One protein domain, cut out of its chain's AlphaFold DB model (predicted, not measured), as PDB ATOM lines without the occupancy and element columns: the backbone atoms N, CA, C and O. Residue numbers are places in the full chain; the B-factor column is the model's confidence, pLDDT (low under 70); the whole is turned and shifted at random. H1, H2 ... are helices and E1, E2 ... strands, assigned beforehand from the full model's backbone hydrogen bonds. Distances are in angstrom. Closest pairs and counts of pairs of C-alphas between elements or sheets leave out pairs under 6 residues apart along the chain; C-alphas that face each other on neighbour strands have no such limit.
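This is residues 32 to 42 and 53 to 182 of the 456 residues of an uncharacterized protein of Gammaproteobacteria bacterium (UniProt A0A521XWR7). Two strongly twisted sheets of five strands each lie partly face to face, E4 E3 E7 E1 E10 made of short strands and E5 E6 E2 E8 E9 mainly of longer ones, and E4 of the first runs on into E5 of the second. The turn of the long E8 and E9 hairpin and the link from E2 to E3 lie at opposite ends of the length, and the short helix H1 grazes the second sheet near E5. The printed part has 141 residues, with the order E1 E2 E3 E4 E5 H1 E6 E7 E8 E9 E10; both sheets are antiparallel in the orders just named. The class is mostly strand, with under half of the residues in named elements. The whole is compact, with a radius of gyration of the C-alphas of 15.7 A, and only just flat, spanning 49 by 41 by 23 A.

Start at E1, residues 32 to 34, an inner strand between E7, residues 137 to 140, and the edge strand E10, residues 179 to 181. Look for N 34 and O 137 at 3.0 A, and N 33 and O 179 at 2.7 A, within hydrogen-bond range. Beyond E7 comes E3, residues 84 to 87, with N 86 and O 138 at 2.8 A; it forms a hairpin with the edge strand E4, residues 90 to 92, with N 92 and O 85 at 2.8 A. E4 runs on into E5, residues 95 to 98, across a break of 2 residues, at 36 degrees. E5 is the edge of the second sheet, beside E6, residues 119 to 125, with N 97 and O 121 at 2.8 A. Next comes E2, residues 58 to 65, with N 62 and O 122 at 2.7 A, then E8, residues 148 to 159, with N 152 and O 61 at 2.8 A. E8 and the edge strand E9, residues 164 to 174, form a hairpin, with N 153 and O 171 at 2.8 A. H1, residues 103 to 111, only grazes this sheet with residues 104 to 109; the closest C-alphas of E5 and H1 are those of Phe 98 and Trp 105, 6.1 A apart. In H1, 1 of 5 O i to N i+4 pairs and 3 of 6 O i to N i+3 pairs are within hydrogen-bond range.

Find C-alpha 32 at (208.675, 229.845, 192.362), where E1 begins. E2 is 22.4 A long, E6 20.1 A and H1 13.9 A. E8, the longest strand by residues, begins at C-alpha 148, (202.910, 222.702, 180.250), and runs 33.7 A; E9 runs 28.8 A. E10 ends at C-alpha 181, (209.286, 234.909, 195.329).

The C-alphas farthest apart are those of Thr 72 and Gly 161, at 49.4 A. Residues 43 to 52 are not printed, and C-alphas 42 and 53 are 12.8 A apart across the cut. The links E2 to E3 and E6 to E7 are long. The mean pLDDT of the printed part is 70.4; 60 residues are under 70, among them 32 to 42 and 155 to 170.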
ATOM      1  N   TYR A  32     210.070 230.220 192.164       67.19
ATOM      2  CA  TYR A  32     208.675 229.845 192.362       67.19
ATOM      3  C   TYR A  32     208.542 229.105 193.686       67.19
ATOM      4  O   TYR A  32     209.248 228.148 193.992       67.19
ATOM      5  N   LYS A  33     207.622 229.569 194.515       67.94
ATOM      6  CA  LYS A  33     207.178 228.876 195.707       67.94
ATOM      7  C   LYS A  33     205.925 228.092 195.363       67.94
ATOM      8  O   LYS A  33     204.948 228.646 194.857       67.94
ATOM      9  N   ILE A  34     205.963 226.811 195.696       67.56
ATOM     10  CA  ILE A  34     204.834 225.906 195.565       67.56
ATOM     11  C   ILE A  34     204.463 225.451 196.969       67.56
ATOM     12  O   ILE A  34     205.220 224.774 197.656       67.56
ATOM     13  N   THR A  35     203.291 225.845 197.443       64.06
ATOM     14  CA  THR A  35     202.814 225.383 198.746       64.06
ATOM     15  C   THR A  35     201.751 224.325 198.519       64.06
ATOM     16  O   THR A  35     200.600 224.654 198.257       64.06
ATOM     17  N   PHE A  36     202.158 223.058 198.615       63.38
ATOM     18  CA  PHE A  36     201.215 221.948 198.692       63.38
ATOM     19  C   PHE A  36     200.416 222.073 199.985       63.38
ATOM     20  O   PHE A  36     200.988 222.240 201.066       63.38
ATOM     21  N   THR A  37     199.092 222.010 199.882       55.38
ATOM     22  CA  THR A  37     198.230 221.991 201.065       55.38
ATOM     23  C   THR A  37     197.776 220.565 201.275       55.38
ATOM     24  O   THR A  37     196.679 220.187 200.886       55.38
ATOM     25  N   ILE A  38     198.633 219.770 201.909       52.16
ATOM     26  CA  ILE A  38     198.370 218.343 202.084       52.16
ATOM     27  C   ILE A  38     197.280 218.199 203.149       52.16
ATOM     28  O   ILE A  38     197.503 218.569 204.308       52.16
ATOM     29  N   PRO A  39     196.079 217.708 202.805       47.00
ATOM     30  CA  PRO A  39     195.012 217.556 203.766       47.00
ATOM     31  C   PRO A  39     195.414 216.500 204.800       47.00
ATOM     32  O   PRO A  39     195.852 215.399 204.479       47.00
ATOM     33  N   TRP A  40     195.198 216.830 206.071       38.41
ATOM     34  CA  TRP A  40     195.463 216.017 207.269       38.41
ATOM     35  C   TRP A  40     194.854 214.594 207.267       38.41
ATOM     36  O   TRP A  40     195.168 213.786 208.137       38.41
ATOM     37  N   ARG A  41     194.030 214.236 206.273       40.50
ATOM     38  CA  ARG A  41     193.256 212.984 206.238       40.50
ATOM     39  C   ARG A  41     194.056 211.705 205.970       40.50
ATOM     40  O   ARG A  41     193.504 210.627 206.125       40.50
ATOM     41  N   ALA A  42     195.354 211.775 205.685       42.16
ATOM     42  CA  ALA A  42     196.184 210.578 205.512       42.16
ATOM     43  C   ALA A  42     196.649 209.921 206.836       42.16
ATOM     44  O   ALA A  42     197.593 209.130 206.822       42.16
ATOM     45  N   PRO A  53     203.970 201.080 211.973       43.44
ATOM     46  CA  PRO A  53     204.082 202.291 211.169       43.44
ATOM     47  C   PRO A  53     204.079 201.905 209.686       43.44
ATOM     48  O   PRO A  53     204.850 201.043 209.282       43.44
ATOM     49  N   ILE A  54     203.197 202.520 208.901       49.78
ATOM     50  CA  ILE A  54     203.233 202.414 207.440       49.78
ATOM     51  C   ILE A  54     204.440 203.232 206.971       49.78
ATOM     52  O   ILE A  54     204.462 204.434 207.251       49.78
ATOM     53  N   ASP A  55     205.392 202.607 206.274       48.12
ATOM     54  CA  ASP A  55     206.407 203.326 205.496       48.12
ATOM     55  C   ASP A  55     205.679 204.117 204.406       48.12
ATOM     56  O   ASP A  55     204.937 203.567 203.582       48.12
ATOM     57  N   ARG A  56     205.786 205.445 204.476       58.22
ATOM     58  CA  ARG A  56     205.086 206.349 203.562       58.22
ATOM     59  C   ARG A  56     206.084 206.820 202.533       58.22
ATOM     60  O   ARG A  56     206.688 207.877 202.723       58.22
ATOM     61  N   ASP A  57     206.204 206.080 201.441       62.22
ATOM     62  CA  ASP A  57     206.948 206.565 200.288       62.22
ATOM     63  C   ASP A  57     206.295 207.850 199.778       62.22
ATOM     64  O   ASP A  57     205.094 207.926 199.483       62.22
ATOM     65  N   ARG A  58     207.098 208.909 199.750       74.50
ATOM     66  CA  ARG A  58     206.687 210.244 199.330       74.50
ATOM     67  C   ARG A  58     207.611 210.682 198.233       74.50
ATOM     68  O   ARG A  58     208.816 210.781 198.442       74.50
ATOM     69  N   PHE A  59     207.027 211.004 197.101       78.56
ATOM     70  CA  PHE A  59     207.781 211.270 195.900       78.56
ATOM     71  C   PHE A  59     207.262 212.536 195.248       78.56
ATOM     72  O   PHE A  59     206.065 212.685 195.001       78.56
ATOM     73  N   LEU A  60     208.158 213.475 194.986       81.38
ATOM     74  CA  LEU A  60     207.849 214.640 194.174       81.38
ATOM     75  C   LEU A  60     208.249 214.341 192.737       81.38
ATOM     76  O   LEU A  60     209.366 213.893 192.508       81.38
ATOM     77  N   VAL A  61     207.389 214.678 191.781       84.00
ATOM     78  CA  VAL A  61     207.695 214.642 190.349       84.00
ATOM     79  C   VAL A  61     207.453 216.009 189.734       84.00
ATOM     80  O   VAL A  61     206.352 216.545 189.798       84.00
ATOM     81  N   LEU A  62     208.474 216.561 189.096       85.56
ATOM     82  CA  LEU A  62     208.372 217.702 188.199       85.56
ATOM     83  C   LEU A  62     208.222 217.203 186.771       85.56
ATOM     84  O   LEU A  62     208.974 216.327 186.339       85.56
ATOM     85  N   ARG A  63     207.281 217.777 186.028       86.19
ATOM     86  CA  ARG A  63     206.965 217.347 184.668       86.19
ATOM     87  C   ARG A  63     207.001 218.520 183.713       86.19
ATOM     88  O   ARG A  63     206.339 219.530 183.939       86.19
ATOM     89  N   TYR A  64     207.740 218.346 182.630       84.50
ATOM     90  CA  TYR A  64     207.905 219.320 181.562       84.50
ATOM     91  C   TYR A  64     207.353 218.703 180.288       84.50
ATOM     92  O   TYR A  64     207.956 217.776 179.755       84.50
ATOM     93  N   TYR A  65     206.198 219.168 179.819       82.12
ATOM     94  CA  TYR A  65     205.569 218.659 178.601       82.12
ATOM     95  C   TYR A  65     205.989 219.498 177.412       82.12
ATOM     96  O   TYR A  65     205.816 220.721 177.415       82.12
ATOM     97  N   GLN A  66     206.526 218.820 176.399       79.19
ATOM     98  CA  GLN A  66     207.092 219.418 175.200       79.19
ATOM     99  C   GLN A  66     208.035 220.584 175.546       79.19
ATOM    100  O   GLN A  66     207.771 221.727 175.157       79.19
ATOM    101  N   PRO A  67     209.111 220.334 176.322       75.25
ATOM    102  CA  PRO A  67     210.133 221.345 176.519       75.25
ATOM    103  C   PRO A  67     210.734 221.689 175.159       75.25
ATOM    104  O   PRO A  67     210.868 220.832 174.294       75.25
ATOM    105  N   TRP A  68     211.068 222.947 174.923       70.62
ATOM    106  CA  TRP A  68     211.657 223.339 173.646       70.62
ATOM    107  C   TRP A  68     213.169 223.220 173.632       70.62
ATOM    108  O   TRP A  68     213.722 223.359 172.554       70.62
ATOM    109  N   GLY A  69     213.836 222.992 174.766       66.38
ATOM    110  CA  GLY A  69     215.298 222.971 174.828       66.38
ATOM    111  C   GLY A  69     215.900 224.231 174.194       66.38
ATOM    112  O   GLY A  69     215.851 225.314 174.778       66.38
ATOM    113  N   ASP A  70     216.414 224.080 172.973       61.12
ATOM    114  CA  ASP A  70     216.997 225.115 172.111       61.12
ATOM    115  C   ASP A  70     215.996 225.959 171.286       61.12
ATOM    116  O   ASP A  70     216.407 226.878 170.577       61.12
ATOM    117  N   GLY A  71     214.694 225.676 171.359       60.09
ATOM    118  CA  GLY A  71     213.642 226.338 170.576       60.09
ATOM    119  C   GLY A  71     213.182 225.565 169.333       60.09
ATOM    120  O   GLY A  71     212.211 225.967 168.692       60.09
ATOM    121  N   THR A  72     213.825 224.452 168.971       68.50
ATOM    122  CA  THR A  72     213.521 223.707 167.734       68.50
ATOM    123  C   THR A  72     212.325 222.750 167.873       68.50
ATOM    124  O   THR A  72     211.794 222.515 168.957       68.50
ATOM    125  N   ALA A  73     211.866 222.163 166.757       68.38
ATOM    126  CA  ALA A  73     210.815 221.131 166.758       68.38
ATOM    127  C   ALA A  73     211.225 219.833 167.477       68.38
ATOM    128  O   ALA A  73     210.370 219.115 167.996       68.38
ATOM    129  N   THR A  74     212.526 219.558 167.541       76.88
ATOM    130  CA  THR A  74     213.124 218.403 168.222       76.88
ATOM    131  C   THR A  74     213.689 218.746 169.593       76.88
ATOM    132  O   THR A  74     214.181 217.856 170.279       76.88
ATOM    133  N   GLY A  75     213.613 220.008 170.018       76.56
ATOM    134  CA  GLY A  75     214.238 220.470 171.251       76.56
ATOM    135  C   GLY A  75     213.703 219.803 172.524       76.56
ATOM    136  O   GLY A  75     214.396 219.771 173.533       76.56
ATOM    137  N   TRP A  76     212.544 219.138 172.452       81.88
ATOM    138  CA  TRP A  76     212.019 218.278 173.523       81.88
ATOM    139  C   TRP A  76     212.906 217.077 173.858       81.88
ATOM    140  O   TRP A  76     212.791 216.511 174.946       81.88
ATOM    141  N   GLN A  77     213.803 216.699 172.948       84.25
ATOM    142  CA  GLN A  77     214.790 215.638 173.153       84.25
ATOM    143  C   GLN A  77     215.979 216.112 173.994       84.25
ATOM    144  O   GLN A  77     216.679 215.284 174.576       84.25
ATOM    145  N   GLN A  78     216.220 217.425 174.065       82.12
ATOM    146  CA  GLN A  78     217.249 217.996 174.920       82.12
ATOM    147  C   GLN A  78     216.730 218.083 176.353       82.12
ATOM    148  O   GLN A  78     215.673 218.660 176.605       82.12
ATOM    149  N   LEU A  79     217.486 217.524 177.301       82.44
ATOM    150  CA  LEU A  79     217.110 217.565 178.710       82.44
ATOM    151  C   LEU A  79     217.013 218.997 179.234       82.44
ATOM    152  O   LEU A  79     217.857 219.847 178.933       82.44
ATOM    153  N   VAL A  80     216.003 219.234 180.067       78.62
ATOM    154  CA  VAL A  80     215.852 220.516 180.743       78.62
ATOM    155  C   VAL A  80     216.879 220.690 181.855       78.62
ATOM    156  O   VAL A  80     217.240 219.756 182.571       78.62
ATOM    157  N   ASN A  81     217.319 221.931 182.036       76.56
ATOM    158  CA  ASN A  81     218.101 222.323 183.198       76.56
ATOM    159  C   ASN A  81     217.218 222.245 184.443       76.56
ATOM    160  O   ASN A  81     216.183 222.906 184.524       76.56
ATOM    161  N   LEU A  82     217.634 221.429 185.413       76.62
ATOM    162  CA  LEU A  82     216.825 221.182 186.599       76.62
ATOM    163  C   LEU A  82     216.805 222.404 187.512       76.62
ATOM    164  O   LEU A  82     217.853 223.013 187.763       76.62
ATOM    165  N   PRO A  83     215.632 222.757 188.053       76.62
ATOM    166  CA  PRO A  83     215.570 223.707 189.135       76.62
ATOM    167  C   PRO A  83     216.133 223.084 190.413       76.62
ATOM    168  O   PRO A  83     216.130 221.871 190.612       76.62
ATOM    169  N   THR A  84     216.572 223.941 191.324       80.31
ATOM    170  CA  THR A  84     216.773 223.561 192.717       80.31
ATOM    171  C   THR A  84     215.412 223.414 193.375       80.31
ATOM    172  O   THR A  84     214.625 224.363 193.413       80.31
ATOM    173  N   VAL A  85     215.146 222.236 193.923       81.88
ATOM    174  CA  VAL A  85     213.993 222.008 194.788       81.88
ATOM    175  C   VAL A  85     214.474 222.080 196.223       81.88
ATOM    176  O   VAL A  85     215.457 221.436 196.577       81.88
ATOM    177  N   THR A  86     213.800 222.862 197.056       82.81
ATOM    178  CA  THR A  86     213.999 222.833 198.501       82.81
ATOM    179  C   THR A  86     212.706 222.481 199.207       82.81
ATOM    180  O   THR A  86     211.613 222.880 198.800       82.81
ATOM    181  N   PHE A  87     212.845 221.732 200.286       80.25
ATOM    182  CA  PHE A  87     211.759 221.291 201.132       80.25
ATOM    183  C   PHE A  87     212.094 221.672 202.568       80.25
ATOM    184  O   PHE A  87     213.131 221.269 203.096       80.25
ATOM    185  N   ASP A  88     211.298 222.578 203.137       76.38
ATOM    186  CA  ASP A  88     211.579 223.241 204.418       76.38
ATOM    187  C   ASP A  88     213.019 223.796 204.514       76.38
ATOM    188  O   ASP A  88     213.685 223.761 205.549       76.38
ATOM    189  N   GLY A  89     213.516 224.326 203.390       77.12
ATOM    190  CA  GLY A  89     214.849 224.920 203.269       77.12
ATOM    191  C   GLY A  89     215.990 223.930 203.011       77.12
ATOM    192  O   GLY A  89     217.104 224.378 202.743       77.12
ATOM    193  N   GLN A  90     215.739 222.619 203.032       81.50
ATOM    194  CA  GLN A  90     216.730 221.603 202.663       81.50
ATOM    195  C   GLN A  90     216.671 221.307 201.160       81.50
ATOM    196  O   GLN A  90     215.577 221.084 200.642       81.50
ATOM    197  N   PRO A  91     217.803 221.305 200.434       84.69
ATOM    198  CA  PRO A  91     217.813 220.975 199.017       84.69
ATOM    199  C   PRO A  91     217.502 219.492 198.790       84.69
ATOM    200  O   PRO A  91     218.061 218.617 199.450       84.69
ATOM    201  N   LEU A  92     216.634 219.228 197.821       84.31
ATOM    202  CA  LEU A  92     216.323 217.903 197.305       84.31
ATOM    203  C   LEU A  92     217.029 217.712 195.960       84.31
ATOM    204  O   LEU A  92     217.003 218.593 195.097       84.31
ATOM    205  N   MET A  93     217.667 216.555 195.784       85.00
ATOM    206  CA  MET A  93     218.380 216.210 194.555       85.00
ATOM    207  C   MET A  93     217.435 215.504 193.588       85.00
ATOM    208  O   MET A  93     217.086 214.348 193.799       85.00
ATOM    209  N   LEU A  94     217.035 216.201 192.526       83.94
ATOM    210  CA  LEU A  94     216.222 215.617 191.461       83.94
ATOM    211  C   LEU A  94     217.029 214.617 190.626       83.94
ATOM    212  O   LEU A  94     218.175 214.883 190.252       83.94
ATOM    213  N   SER A  95     216.397 213.506 190.269       83.56
ATOM    214  CA  SER A  95     216.882 212.527 189.296       83.56
ATOM    215  C   SER A  95     215.943 212.456 188.090       83.56
ATOM    216  O   SER A  95     214.778 212.845 188.161       83.56
ATOM    217  N   THR A  96     216.451 211.988 186.947       83.25
ATOM    218  CA  THR A  96     215.609 211.773 185.757       83.25
ATOM    219  C   THR A  96     214.780 210.509 185.947       83.25
ATOM    220  O   THR A  96     215.341 209.425 186.079       83.25
ATOM    221  N   VAL A  97     213.456 210.645 185.918       79.62
ATOM    222  CA  VAL A  97     212.500 209.533 186.039       79.62
ATOM    223  C   VAL A  97     212.114 209.000 184.667       79.62
ATOM    224  O   VAL A  97     212.113 207.795 184.441       79.62
ATOM    225  N   PHE A  98     211.811 209.900 183.731       81.31
ATOM    226  CA  PHE A  98     211.397 209.541 182.379       81.31
ATOM    227  C   PHE A  98     211.800 210.639 181.398       81.31
ATOM    228  O   PHE A  98     211.431 211.797 181.579       81.31
ATOM    229  N   ALA A  99     212.560 210.284 180.363       82.88
ATOM    230  CA  ALA A  99     212.937 211.173 179.268       82.88
ATOM    231  C   ALA A  99     213.430 210.351 178.073       82.88
ATOM    232  O   ALA A  99     213.911 209.232 178.249       82.88
ATOM    233  N   TYR A 100     213.392 210.934 176.872       82.12
ATOM    234  CA  TYR A 100     213.896 210.300 175.646       82.12
ATOM    235  C   TYR A 100     215.346 209.807 175.758       82.12
ATOM    236  O   TYR A 100     215.686 208.737 175.264       82.12
ATOM    237  N   SER A 101     216.200 210.557 176.458       80.19
ATOM    238  CA  SER A 101     217.608 210.204 176.666       80.19
ATOM    239  C   SER A 101     217.819 208.948 177.520       80.19
ATOM    240  O   SER A 101     218.955 208.497 177.653       80.19
ATOM    241  N   ASN A 102     216.760 208.399 178.125       77.31
ATOM    242  CA  ASN A 102     216.806 207.194 178.938       77.31
ATOM    243  C   ASN A 102     216.025 206.048 178.260       77.31
ATOM    244  O   ASN A 102     214.841 205.856 178.552       77.31
ATOM    245  N   PRO A 103     216.659 205.281 177.351       70.75
ATOM    246  CA  PRO A 103     215.968 204.303 176.509       70.75
ATOM    247  C   PRO A 103     215.352 203.142 177.295       70.75
ATOM    248  O   PRO A 103     214.338 202.598 176.859       70.75
ATOM    249  N   GLU A 104     215.921 202.783 178.454       69.44
ATOM    250  CA  GLU A 104     215.363 201.737 179.317       69.44
ATOM    251  C   GLU A 104     213.942 202.095 179.751       69.44
ATOM    252  O   GLU A 104     213.049 201.263 179.643       69.44
ATOM    253  N   TRP A 105     213.713 203.341 180.174       69.50
ATOM    254  CA  TRP A 105     212.430 203.792 180.721       69.50
ATOM    255  C   TRP A 105     211.505 204.403 179.682       69.50
ATOM    256  O   TRP A 105     210.290 204.238 179.767       69.50
ATOM    257  N   PHE A 106     212.070 205.064 178.676       74.75
ATOM    258  CA  PHE A 106     211.301 205.730 177.635       74.75
ATOM    259  C   PHE A 106     210.359 204.769 176.905       74.75
ATOM    260  O   PHE A 106     209.188 205.079 176.685       74.75
ATOM    261  N   ASN A 107     210.840 203.559 176.614       73.44
ATOM    262  CA  ASN A 107     210.039 202.527 175.964       73.44
ATOM    263  C   ASN A 107     208.915 201.994 176.862       73.44
ATOM    264  O   ASN A 107     207.873 201.607 176.343       73.44
ATOM    265  N   TYR A 108     209.055 202.049 178.192       71.44
ATOM    266  CA  TYR A 108     207.946 201.757 179.109       71.44
ATOM    267  C   TYR A 108     206.896 202.882 179.161       71.44
ATOM    268  O   TYR A 108     205.837 202.712 179.765       71.44
ATOM    269  N   GLY A 109     207.123 204.026 178.513       72.56
ATOM    270  CA  GLY A 109     206.106 205.071 178.395       72.56
ATOM    271  C   GLY A 109     204.863 204.596 177.642       72.56
ATOM    272  O   GLY A 109     203.745 204.958 178.003       72.56
ATOM    273  N   SER A 110     205.037 203.697 176.666       75.06
ATOM    274  CA  SER A 110     203.935 203.137 175.872       75.06
ATOM    275  C   SER A 110     202.989 202.257 176.685       75.06
ATOM    276  O   SER A 110     201.830 202.106 176.308       75.06
ATOM    277  N   VAL A 111     203.446 201.724 177.822       72.00
ATOM    278  CA  VAL A 111     202.667 200.799 178.656       72.00
ATOM    279  C   VAL A 111     201.907 201.500 179.785       72.00
ATOM    280  O   VAL A 111     201.198 200.837 180.536       72.00
ATOM    281  N   GLY A 112     202.078 202.813 179.978       68.88
ATOM    282  CA  GLY A 112     201.474 203.561 181.088       68.88
ATOM    283  C   GLY A 112     200.606 204.724 180.617       68.88
ATOM    284  O   GLY A 112     200.931 205.375 179.636       68.88
ATOM    285  N   LEU A 113     199.523 205.033 181.337       68.50
ATOM    286  CA  LEU A 113     198.633 206.154 180.987       68.50
ATOM    287  C   LEU A 113     199.184 207.533 181.422       68.50
ATOM    288  O   LEU A 113     198.731 208.576 180.942       68.50
ATOM    289  N   GLY A 114     200.155 207.554 182.342       69.94
ATOM    290  CA  GLY A 114     200.721 208.781 182.923       69.94
ATOM    291  C   GLY A 114     201.911 209.378 182.159       69.94
ATOM    292  O   GLY A 114     202.197 210.567 182.307       69.94
ATOM    293  N   TYR A 115     202.588 208.581 181.326       78.38
ATOM    294  CA  TYR A 115     203.734 209.045 180.546       78.38
ATOM    295  C   TYR A 115     203.299 209.655 179.214       78.38
ATOM    296  O   TYR A 115     202.295 209.245 178.631       78.38
ATOM    297  N   ASP A 116     204.053 210.649 178.753       84.94
ATOM    298  CA  ASP A 116     203.910 211.291 177.450       84.94
ATOM    299  C   ASP A 116     205.270 211.334 176.752       84.94
ATOM    300  O   ASP A 116     206.275 211.682 177.373       84.94
ATOM    301  N   GLN A 117     205.304 210.963 175.469       86.56
ATOM    302  CA  GLN A 117     206.544 210.841 174.698       86.56
ATOM    303  C   GLN A 117     207.335 212.153 174.684       86.56
ATOM    304  O   GLN A 117     208.563 212.146 174.731       86.56
ATOM    305  N   TYR A 118     206.629 213.280 174.618       86.62
ATOM    306  CA  TYR A 118     207.230 214.601 174.497       86.62
ATOM    307  C   TYR A 118     207.509 215.233 175.858       86.62
ATOM    308  O   TYR A 118     207.874 216.405 175.909       86.62
ATOM    309  N   ALA A 119     207.323 214.502 176.959       86.88
ATOM    310  CA  ALA A 119     207.524 215.016 178.301       86.88
ATOM    311  C   ALA A 119     208.798 214.480 178.965       86.88
ATOM    312  O   ALA A 119     209.276 213.378 178.689       86.88
ATOM    313  N   GLN A 120     209.337 215.286 179.875       87.31
ATOM    314  CA  GLN A 120     210.452 214.935 180.745       87.31
ATOM    315  C   GLN A 120     210.000 215.005 182.203       87.31
ATOM    316  O   GLN A 120     209.379 215.983 182.624       87.31
ATOM    317  N   TYR A 121     210.315 213.963 182.963       86.69
ATOM    318  CA  TYR A 121     209.884 213.764 184.339       86.69
ATOM    319  C   TYR A 121     211.126 213.667 185.211       86.69
ATOM    320  O   TYR A 121     212.002 212.835 184.962       86.69
ATOM    321  N   PHE A 122     211.178 214.491 186.248       86.19
ATOM    322  CA  PHE A 122     212.260 214.504 187.223       86.19
ATOM    323  C   PHE A 122     211.681 214.332 188.604       86.19
ATOM    324  O   PHE A 122     210.696 214.987 188.925       86.19
ATOM    325  N   GLY A 123     212.273 213.473 189.416       85.88
ATOM    326  CA  GLY A 123     211.687 213.112 190.690       85.88
ATOM    327  C   GLY A 123     212.692 213.034 191.814       85.88
ATOM    328  O   GLY A 123     213.901 213.049 191.590       85.88
ATOM    329  N   VAL A 124     212.174 213.026 193.033       83.50
ATOM    330  CA  VAL A 124     212.969 212.914 194.251       83.50
ATOM    331  C   VAL A 124     212.120 212.370 195.391       83.50
ATOM    332  O   VAL A 124     210.975 212.791 195.579       83.50
ATOM    333  N   ASP A 125     212.706 211.462 196.165       79.62
ATOM    334  CA  ASP A 125     212.119 210.987 197.412       79.62
ATOM    335  C   ASP A 125     212.185 212.085 198.474       79.62
ATOM    336  O   ASP A 125     213.213 212.740 198.679       79.62
ATOM    337  N   ILE A 126     211.075 212.292 199.172       76.56
ATOM    338  CA  ILE A 126     211.008 213.217 200.296       76.56
ATOM    339  C   ILE A 126     211.403 212.446 201.559       76.56
ATOM    340  O   ILE A 126     210.665 211.548 201.968       76.56
ATOM    341  N   PRO A 127     212.522 212.800 202.217       71.62
ATOM    342  CA  PRO A 127     213.054 212.013 203.321       71.62
ATOM    343  C   PRO A 127     212.107 211.955 204.527       71.62
ATOM    344  O   PRO A 127     211.434 212.929 204.892       71.62
ATOM    345  N   GLU A 128     212.097 210.807 205.199       67.06
ATOM    346  CA  GLU A 128     211.494 210.661 206.522       67.06
ATOM    347  C   GLU A 128     212.373 211.293 207.620       67.06
ATOM    348  O   GLU A 128     213.596 211.360 207.469       67.06
ATOM    349  N   PRO A 129     211.796 211.755 208.752       55.66
ATOM    350  CA  PRO A 129     210.386 211.736 209.144       55.66
ATOM    351  C   PRO A 129     209.717 213.098 208.905       55.66
ATOM    352  O   PRO A 129     209.270 213.754 209.850       55.66
ATOM    353  N   THR A 130     209.668 213.588 207.664       61.44
ATOM    354  CA  THR A 130     209.169 214.956 207.485       61.44
ATOM    355  C   THR A 130     207.668 215.062 207.773       61.44
ATOM    356  O   THR A 130     206.902 214.136 207.512       61.44
ATOM    357  N   ASN A 131     207.201 216.175 208.331       64.38
ATOM    358  CA  ASN A 131     205.772 216.441 208.421       64.38
ATOM    359  C   ASN A 131     205.329 217.157 207.145       64.38
ATOM    360  O   ASN A 131     205.754 218.272 206.892       64.38
ATOM    361  N   LEU A 132     204.470 216.517 206.358       64.19
ATOM    362  CA  LEU A 132     203.917 217.097 205.133       64.19
ATOM    363  C   LEU A 132     202.934 218.253 205.410       64.19
ATOM    364  O   LEU A 132     202.686 219.092 204.549       64.19
ATOM    365  N   LEU A 133     202.373 218.328 206.619       60.59
ATOM    366  CA  LEU A 133     201.370 219.335 206.960       60.59
ATOM    367  C   LEU A 133     201.998 220.718 207.107       60.59
ATOM    368  O   LEU A 133     202.731 220.977 208.060       60.59
ATOM    369  N   GLY A 134     201.651 221.613 206.182       58.97
ATOM    370  CA  GLY A 134     202.179 222.977 206.142       58.97
ATOM    371  C   GLY A 134     203.621 223.069 205.640       58.97
ATOM    372  O   GLY A 134     204.197 224.158 205.695       58.97
ATOM    373  N   ALA A 135     204.191 221.962 205.147       65.38
ATOM    374  CA  ALA A 135     205.514 221.962 204.544       65.38
ATOM    375  C   ALA A 135     205.535 222.886 203.326       65.38
ATOM    376  O   ALA A 135     204.585 222.953 202.540       65.38
ATOM    377  N   THR A 136     206.630 223.621 203.166       70.69
ATOM    378  CA  THR A 136     206.807 224.499 202.012       70.69
ATOM    379  C   THR A 136     207.796 223.878 201.046       70.69
ATOM    380  O   THR A 136     208.960 223.664 201.390       70.69
ATOM    381  N   LEU A 137     207.351 223.682 199.807       75.06
ATOM    382  CA  LEU A 137     208.231 223.367 198.698       75.06
ATOM    383  C   LEU A 137     208.604 224.656 197.952       75.06
ATOM    384  O   LEU A 137     207.773 225.517 197.661       75.06
ATOM    385  N   THR A 138     209.879 224.833 197.647       76.81
ATOM    386  CA  THR A 138     210.324 225.940 196.796       76.81
ATOM    387  C   THR A 138     211.059 225.364 195.605       76.81
ATOM    388  O   THR A 138     211.965 224.555 195.770       76.81
ATOM    389  N   ILE A 139     210.667 225.781 194.407       75.94
ATOM    390  CA  ILE A 139     211.317 225.420 193.151       75.94
ATOM    391  C   ILE A 139     211.956 226.683 192.587       75.94
ATOM    392  O   ILE A 139     211.291 227.613 192.133       75.94
ATOM    393  N   ALA A 140     213.276 226.740 192.640       73.31
ATOM    394  CA  ALA A 140     214.047 227.888 192.202       73.31
ATOM    395  C   ALA A 140     215.025 227.452 191.123       73.31
ATOM    396  O   ALA A 140     215.858 226.582 191.358       73.31
ATOM    397  N   GLY A 141     214.982 228.069 189.950       68.44
ATOM    398  CA  GLY A 141     215.965 227.739 188.937       68.44
ATOM    399  C   GLY A 141     215.640 228.248 187.548       68.44
ATOM    400  O   GLY A 141     214.719 229.044 187.364       68.44
ATOM    401  N   PRO A 142     216.430 227.792 186.568       58.81
ATOM    402  CA  PRO A 142     216.256 228.141 185.177       58.81
ATOM    403  C   PRO A 142     215.123 227.322 184.590       58.81
ATOM    404  O   PRO A 142     215.334 226.307 183.931       58.81
ATOM    405  N   PHE A 143     213.901 227.738 184.854       63.94
ATOM    406  CA  PHE A 143     212.790 227.107 184.190       63.94
ATOM    407  C   PHE A 143     212.879 227.403 182.686       63.94
ATOM    408  O   PHE A 143     212.913 228.562 182.265       63.94
ATOM    409  N   GLN A 144     213.002 226.337 181.901       64.25
ATOM    410  CA  GLN A 144     213.091 226.400 180.452       64.25
ATOM    411  C   GLN A 144     211.702 226.472 179.816       64.25
ATOM    412  O   GLN A 144     210.691 226.113 180.424       64.25
ATOM    413  N   GLN A 145     211.670 226.890 178.552       69.62
ATOM    414  CA  GLN A 145     210.433 226.986 177.798       69.62
ATOM    415  C   GLN A 145     209.806 225.596 177.594       69.62
ATOM    416  O   GLN A 145     210.437 224.702 177.035       69.62
ATOM    417  N   THR A 146     208.553 225.426 178.022       74.44
ATOM    418  CA  THR A 146     207.779 224.175 177.942       74.44
ATOM    419  C   THR A 146     206.302 224.489 177.711       74.44
ATOM    420  O   THR A 146     205.857 225.586 178.046       74.44
ATOM    421  N   ALA A 147     205.550 223.572 177.092       73.19
ATOM    422  CA  ALA A 147     204.134 223.792 176.776       73.19
ATOM    423  C   ALA A 147     203.225 223.712 178.010       73.19
ATOM    424  O   ALA A 147     202.215 224.402 178.076       73.19
ATOM    425  N   TYR A 148     203.593 222.867 178.971       77.69
ATOM    426  CA  TYR A 148     202.910 222.702 180.250       77.69
ATOM    427  C   TYR A 148     203.928 222.243 181.300       77.69
ATOM    428  O   TYR A 148     204.770 221.382 181.016       77.69
ATOM    429  N   PHE A 149     203.851 222.817 182.501       80.50
ATOM    430  CA  PHE A 149     204.660 222.433 183.656       80.50
ATOM    431  C   PHE A 149     203.767 222.083 184.840       80.50
ATOM    432  O   PHE A 149     202.853 222.838 185.187       80.50
ATOM    433  N   SER A 150     204.085 220.981 185.511       81.38
ATOM    434  CA  SER A 150     203.458 220.649 186.783       81.38
ATOM    435  C   SER A 150     204.433 220.058 187.789       81.38
ATOM    436  O   SER A 150     205.461 219.470 187.444       81.38
ATOM    437  N   ALA A 151     204.092 220.246 189.060       82.31
ATOM    438  CA  ALA A 151     204.708 219.572 190.186       82.31
ATOM    439  C   ALA A 151     203.652 218.672 190.833       82.31
ATOM    440  O   ALA A 151     202.628 219.154 191.318       82.31
ATOM    441  N   THR A 152     203.908 217.372 190.847       80.38
ATOM    442  CA  THR A 152     203.013 216.361 191.398       80.38
ATOM    443  C   THR A 152     203.645 215.752 192.632       80.38
ATOM    444  O   THR A 152     204.754 215.222 192.571       80.38
ATOM    445  N   LEU A 153     202.942 215.816 193.754       78.00
ATOM    446  CA  LEU A 153     203.307 215.096 194.961       78.00
ATOM    447  C   LEU A 153     202.533 213.786 195.018       78.00
ATOM    448  O   LEU A 153     201.305 213.797 195.015       78.00
ATOM    449  N   TYR A 154     203.264 212.688 195.139       74.94
ATOM    450  CA  TYR A 154     202.749 211.365 195.446       74.94
ATOM    451  C   TYR A 154     203.041 211.037 196.906       74.94
ATOM    452  O   TYR A 154     204.162 211.214 197.384       74.94
ATOM    453  N   ALA A 155     202.039 210.543 197.616       69.38
ATOM    454  CA  ALA A 155     202.170 209.999 198.957       69.38
ATOM    455  C   ALA A 155     201.480 208.634 198.987       69.38
ATOM    456  O   ALA A 155     200.263 208.543 199.166       69.38
ATOM    457  N   GLY A 156     202.269 207.589 198.752       59.06
ATOM    458  CA  GLY A 156     201.826 206.203 198.710       59.06
ATOM    459  C   GLY A 156     201.758 205.559 200.088       59.06
ATOM    460  O   GLY A 156     202.296 206.064 201.077       59.06
ATOM    461  N   TYR A 157     201.075 204.423 200.140       55.00
ATOM    462  CA  TYR A 157     201.141 203.483 201.246       55.00
ATOM    463  C   TYR A 157     201.479 202.108 200.670       55.00
ATOM    464  O   TYR A 157     200.765 201.586 199.811       55.00
ATOM    465  N   TYR A 158     202.594 201.547 201.133       50.44
ATOM    466  CA  TYR A 158     203.020 200.203 200.772       50.44
ATOM    467  C   TYR A 158     202.469 199.214 201.801       50.44
ATOM    468  O   TYR A 158     202.784 199.298 202.990       50.44
ATOM    469  N   ASP A 159     201.613 198.291 201.364       46.06
ATOM    470  CA  ASP A 159     201.183 197.175 202.204       46.06
ATOM    471  C   ASP A 159     202.131 195.985 201.997       46.06
ATOM    472  O   ASP A 159     202.033 195.241 201.014       46.06
ATOM    473  N   GLU A 160     203.049 195.792 202.951       46.34
ATOM    474  CA  GLU A 160     203.988 194.661 202.965       46.34
ATOM    475  C   GLU A 160     203.279 193.297 202.903       46.34
ATOM    476  O   GLU A 160     203.843 192.339 202.377       46.34
ATOM    477  N   GLY A 161     202.054 193.185 203.432       43.38
ATOM    478  CA  GLY A 161     201.316 191.924 203.511       43.38
ATOM    479  C   GLY A 161     200.708 191.475 202.183       43.38
ATOM    480  O   GLY A 161     200.542 190.275 201.955       43.38
ATOM    481  N   SER A 162     200.389 192.419 201.299       43.22
ATOM    482  CA  SER A 162     199.807 192.148 199.980       43.22
ATOM    483  C   SER A 162     200.781 192.381 198.823       43.22
ATOM    484  O   SER A 162     200.466 192.005 197.691       43.22
ATOM    485  N   HIS A 163     201.956 192.972 199.084       44.16
ATOM    486  CA  HIS A 163     202.861 193.498 198.054       44.16
ATOM    487  C   HIS A 163     202.134 194.414 197.056       44.16
ATOM    488  O   HIS A 163     202.469 194.440 195.869       44.16
ATOM    489  N   THR A 164     201.100 195.125 197.516       42.66
ATOM    490  CA  THR A 164     200.369 196.086 196.691       42.66
ATOM    491  C   THR A 164     200.549 197.490 197.244       42.66
ATOM    492  O   THR A 164     200.265 197.765 198.407       42.66
ATOM    493  N   GLU A 165     201.039 198.384 196.388       50.94
ATOM    494  CA  GLU A 165     200.911 199.823 196.592       50.94
ATOM    495  C   GLU A 165     199.437 200.170 196.404       50.94
ATOM    496  O   GLU A 165     198.893 200.058 195.302       50.94
ATOM    497  N   LEU A 166     198.762 200.525 197.492       47.22
ATOM    498  CA  LEU A 166     197.377 200.966 197.435       47.22
ATOM    499  C   LEU A 166     197.352 202.493 197.226       47.22
ATOM    500  O   LEU A 166     198.230 203.213 197.698       47.22
ATOM    501  N   ALA A 167     196.360 202.954 196.456       48.09
ATOM    502  CA  ALA A 167     196.265 204.280 195.836       48.09
ATOM    503  C   ALA A 167     196.711 205.454 196.730       48.09
ATOM    504  O   ALA A 167     195.935 205.985 197.528       48.09
ATOM    505  N   GLY A 168     197.958 205.888 196.559       56.16
ATOM    506  CA  GLY A 168     198.510 207.034 197.266       56.16
ATOM    507  C   GLY A 168     197.682 208.307 197.088       56.16
ATOM    508  O   GLY A 168     196.996 208.501 196.088       56.16
ATOM    509  N   TYR A 169     197.759 209.204 198.067       61.31
ATOM    510  CA  TYR A 169     197.326 210.582 197.863       61.31
ATOM    511  C   TYR A 169     198.201 211.208 196.774       61.31
ATOM    512  O   TYR A 169     199.428 211.159 196.871       61.31
ATOM    513  N   GLN A 170     197.577 211.813 195.766       69.81
ATOM    514  CA  GLN A 170     198.268 212.587 194.743       69.81
ATOM    515  C   GLN A 170     197.703 214.008 194.699       69.81
ATOM    516  O   GLN A 170     196.488 214.205 194.690       69.81
ATOM    517  N   GLU A 171     198.592 214.996 194.634       72.69
ATOM    518  CA  GLU A 171     198.243 216.398 194.404       72.69
ATOM    519  C   GLU A 171     199.122 216.955 193.290       72.69
ATOM    520  O   GLU A 171     200.349 216.939 193.388       72.69
ATOM    521  N   GLU A 172     198.498 217.444 192.222       76.12
ATOM    522  CA  GLU A 172     199.183 218.151 191.145       76.12
ATOM    523  C   GLU A 172     198.968 219.655 191.299       76.12
ATOM    524  O   GLU A 172     197.837 220.139 191.365       76.12
ATOM    525  N   LEU A 173     200.068 220.403 191.312       76.44
ATOM    526  CA  LEU A 173     200.061 221.850 191.194       76.44
ATOM    527  C   LEU A 173     200.611 222.227 189.825       76.44
ATOM    528  O   LEU A 173     201.771 221.967 189.496       76.44
ATOM    529  N   ILE A 174     199.744 222.843 189.032       76.50
ATOM    530  CA  ILE A 174     200.091 223.415 187.736       76.50
ATOM    531  C   ILE A 174     200.619 224.830 187.920       76.50
ATOM    532  O   ILE A 174     200.413 225.469 188.953       76.50
ATOM    533  N   ASP A 175     201.292 225.336 186.905       68.38
ATOM    534  CA  ASP A 175     201.883 226.669 186.889       68.38
ATOM    535  C   ASP A 175     200.942 227.827 187.300       68.38
ATOM    536  O   ASP A 175     201.331 228.710 188.069       68.38
ATOM    537  N   SER A 176     199.669 227.789 186.904       65.00
ATOM    538  CA  SER A 176     198.638 228.760 187.303       65.00
ATOM    539  C   SER A 176     198.268 228.713 188.796       65.00
ATOM    540  O   SER A 176     197.584 229.612 189.293       65.00
ATOM    541  N   ALA A 177     198.766 227.728 189.546       71.00
ATOM    542  CA  ALA A 177     198.659 227.649 191.003       71.00
ATOM    543  C   ALA A 177     199.955 228.060 191.735       71.00
ATOM    544  O   ALA A 177     199.974 228.112 192.966       71.00
ATOM    545  N   MET A 178     201.041 228.362 191.014       74.88
ATOM    546  CA  MET A 178     202.349 228.670 191.605       74.88
ATOM    547  C   MET A 178     202.499 230.160 191.932       74.88
ATOM    548  O   MET A 178     201.923 231.026 191.279       74.88
ATOM    549  N   LEU A 179     203.303 230.484 192.945       72.62
ATOM    550  CA  LEU A 179     203.594 231.868 193.332       72.62
ATOM    551  C   LEU A 179     205.069 232.172 193.094       72.62
ATOM    552  O   LEU A 179     205.916 231.332 193.366       72.62
ATOM    553  N   THR A 180     205.418 233.375 192.651       67.69
ATOM    554  CA  THR A 180     206.816 233.820 192.633       67.69
ATOM    555  C   THR A 180     207.296 234.255 194.013       67.69
ATOM    556  O   THR A 180     206.512 234.604 194.893       67.69
ATOM    557  N   LEU A 181     208.609 234.261 194.209       63.94
ATOM    558  CA  LEU A 181     209.286 234.909 195.329       63.94
ATOM    559  C   LEU A 181     210.174 236.053 194.815       63.94
ATOM    560  O   LEU A 181     210.676 235.979 193.692       63.94
ATOM    561  N   PRO A 182     210.398 237.113 195.618       60.97
ATOM    562  CA  PRO A 182     209.914 237.318 196.990       60.97
ATOM    563  C   PRO A 182     208.493 237.897 197.080       60.97
ATOM    564  O   PRO A 182     207.941 237.977 198.173       60.97
TER     565      PRO A 182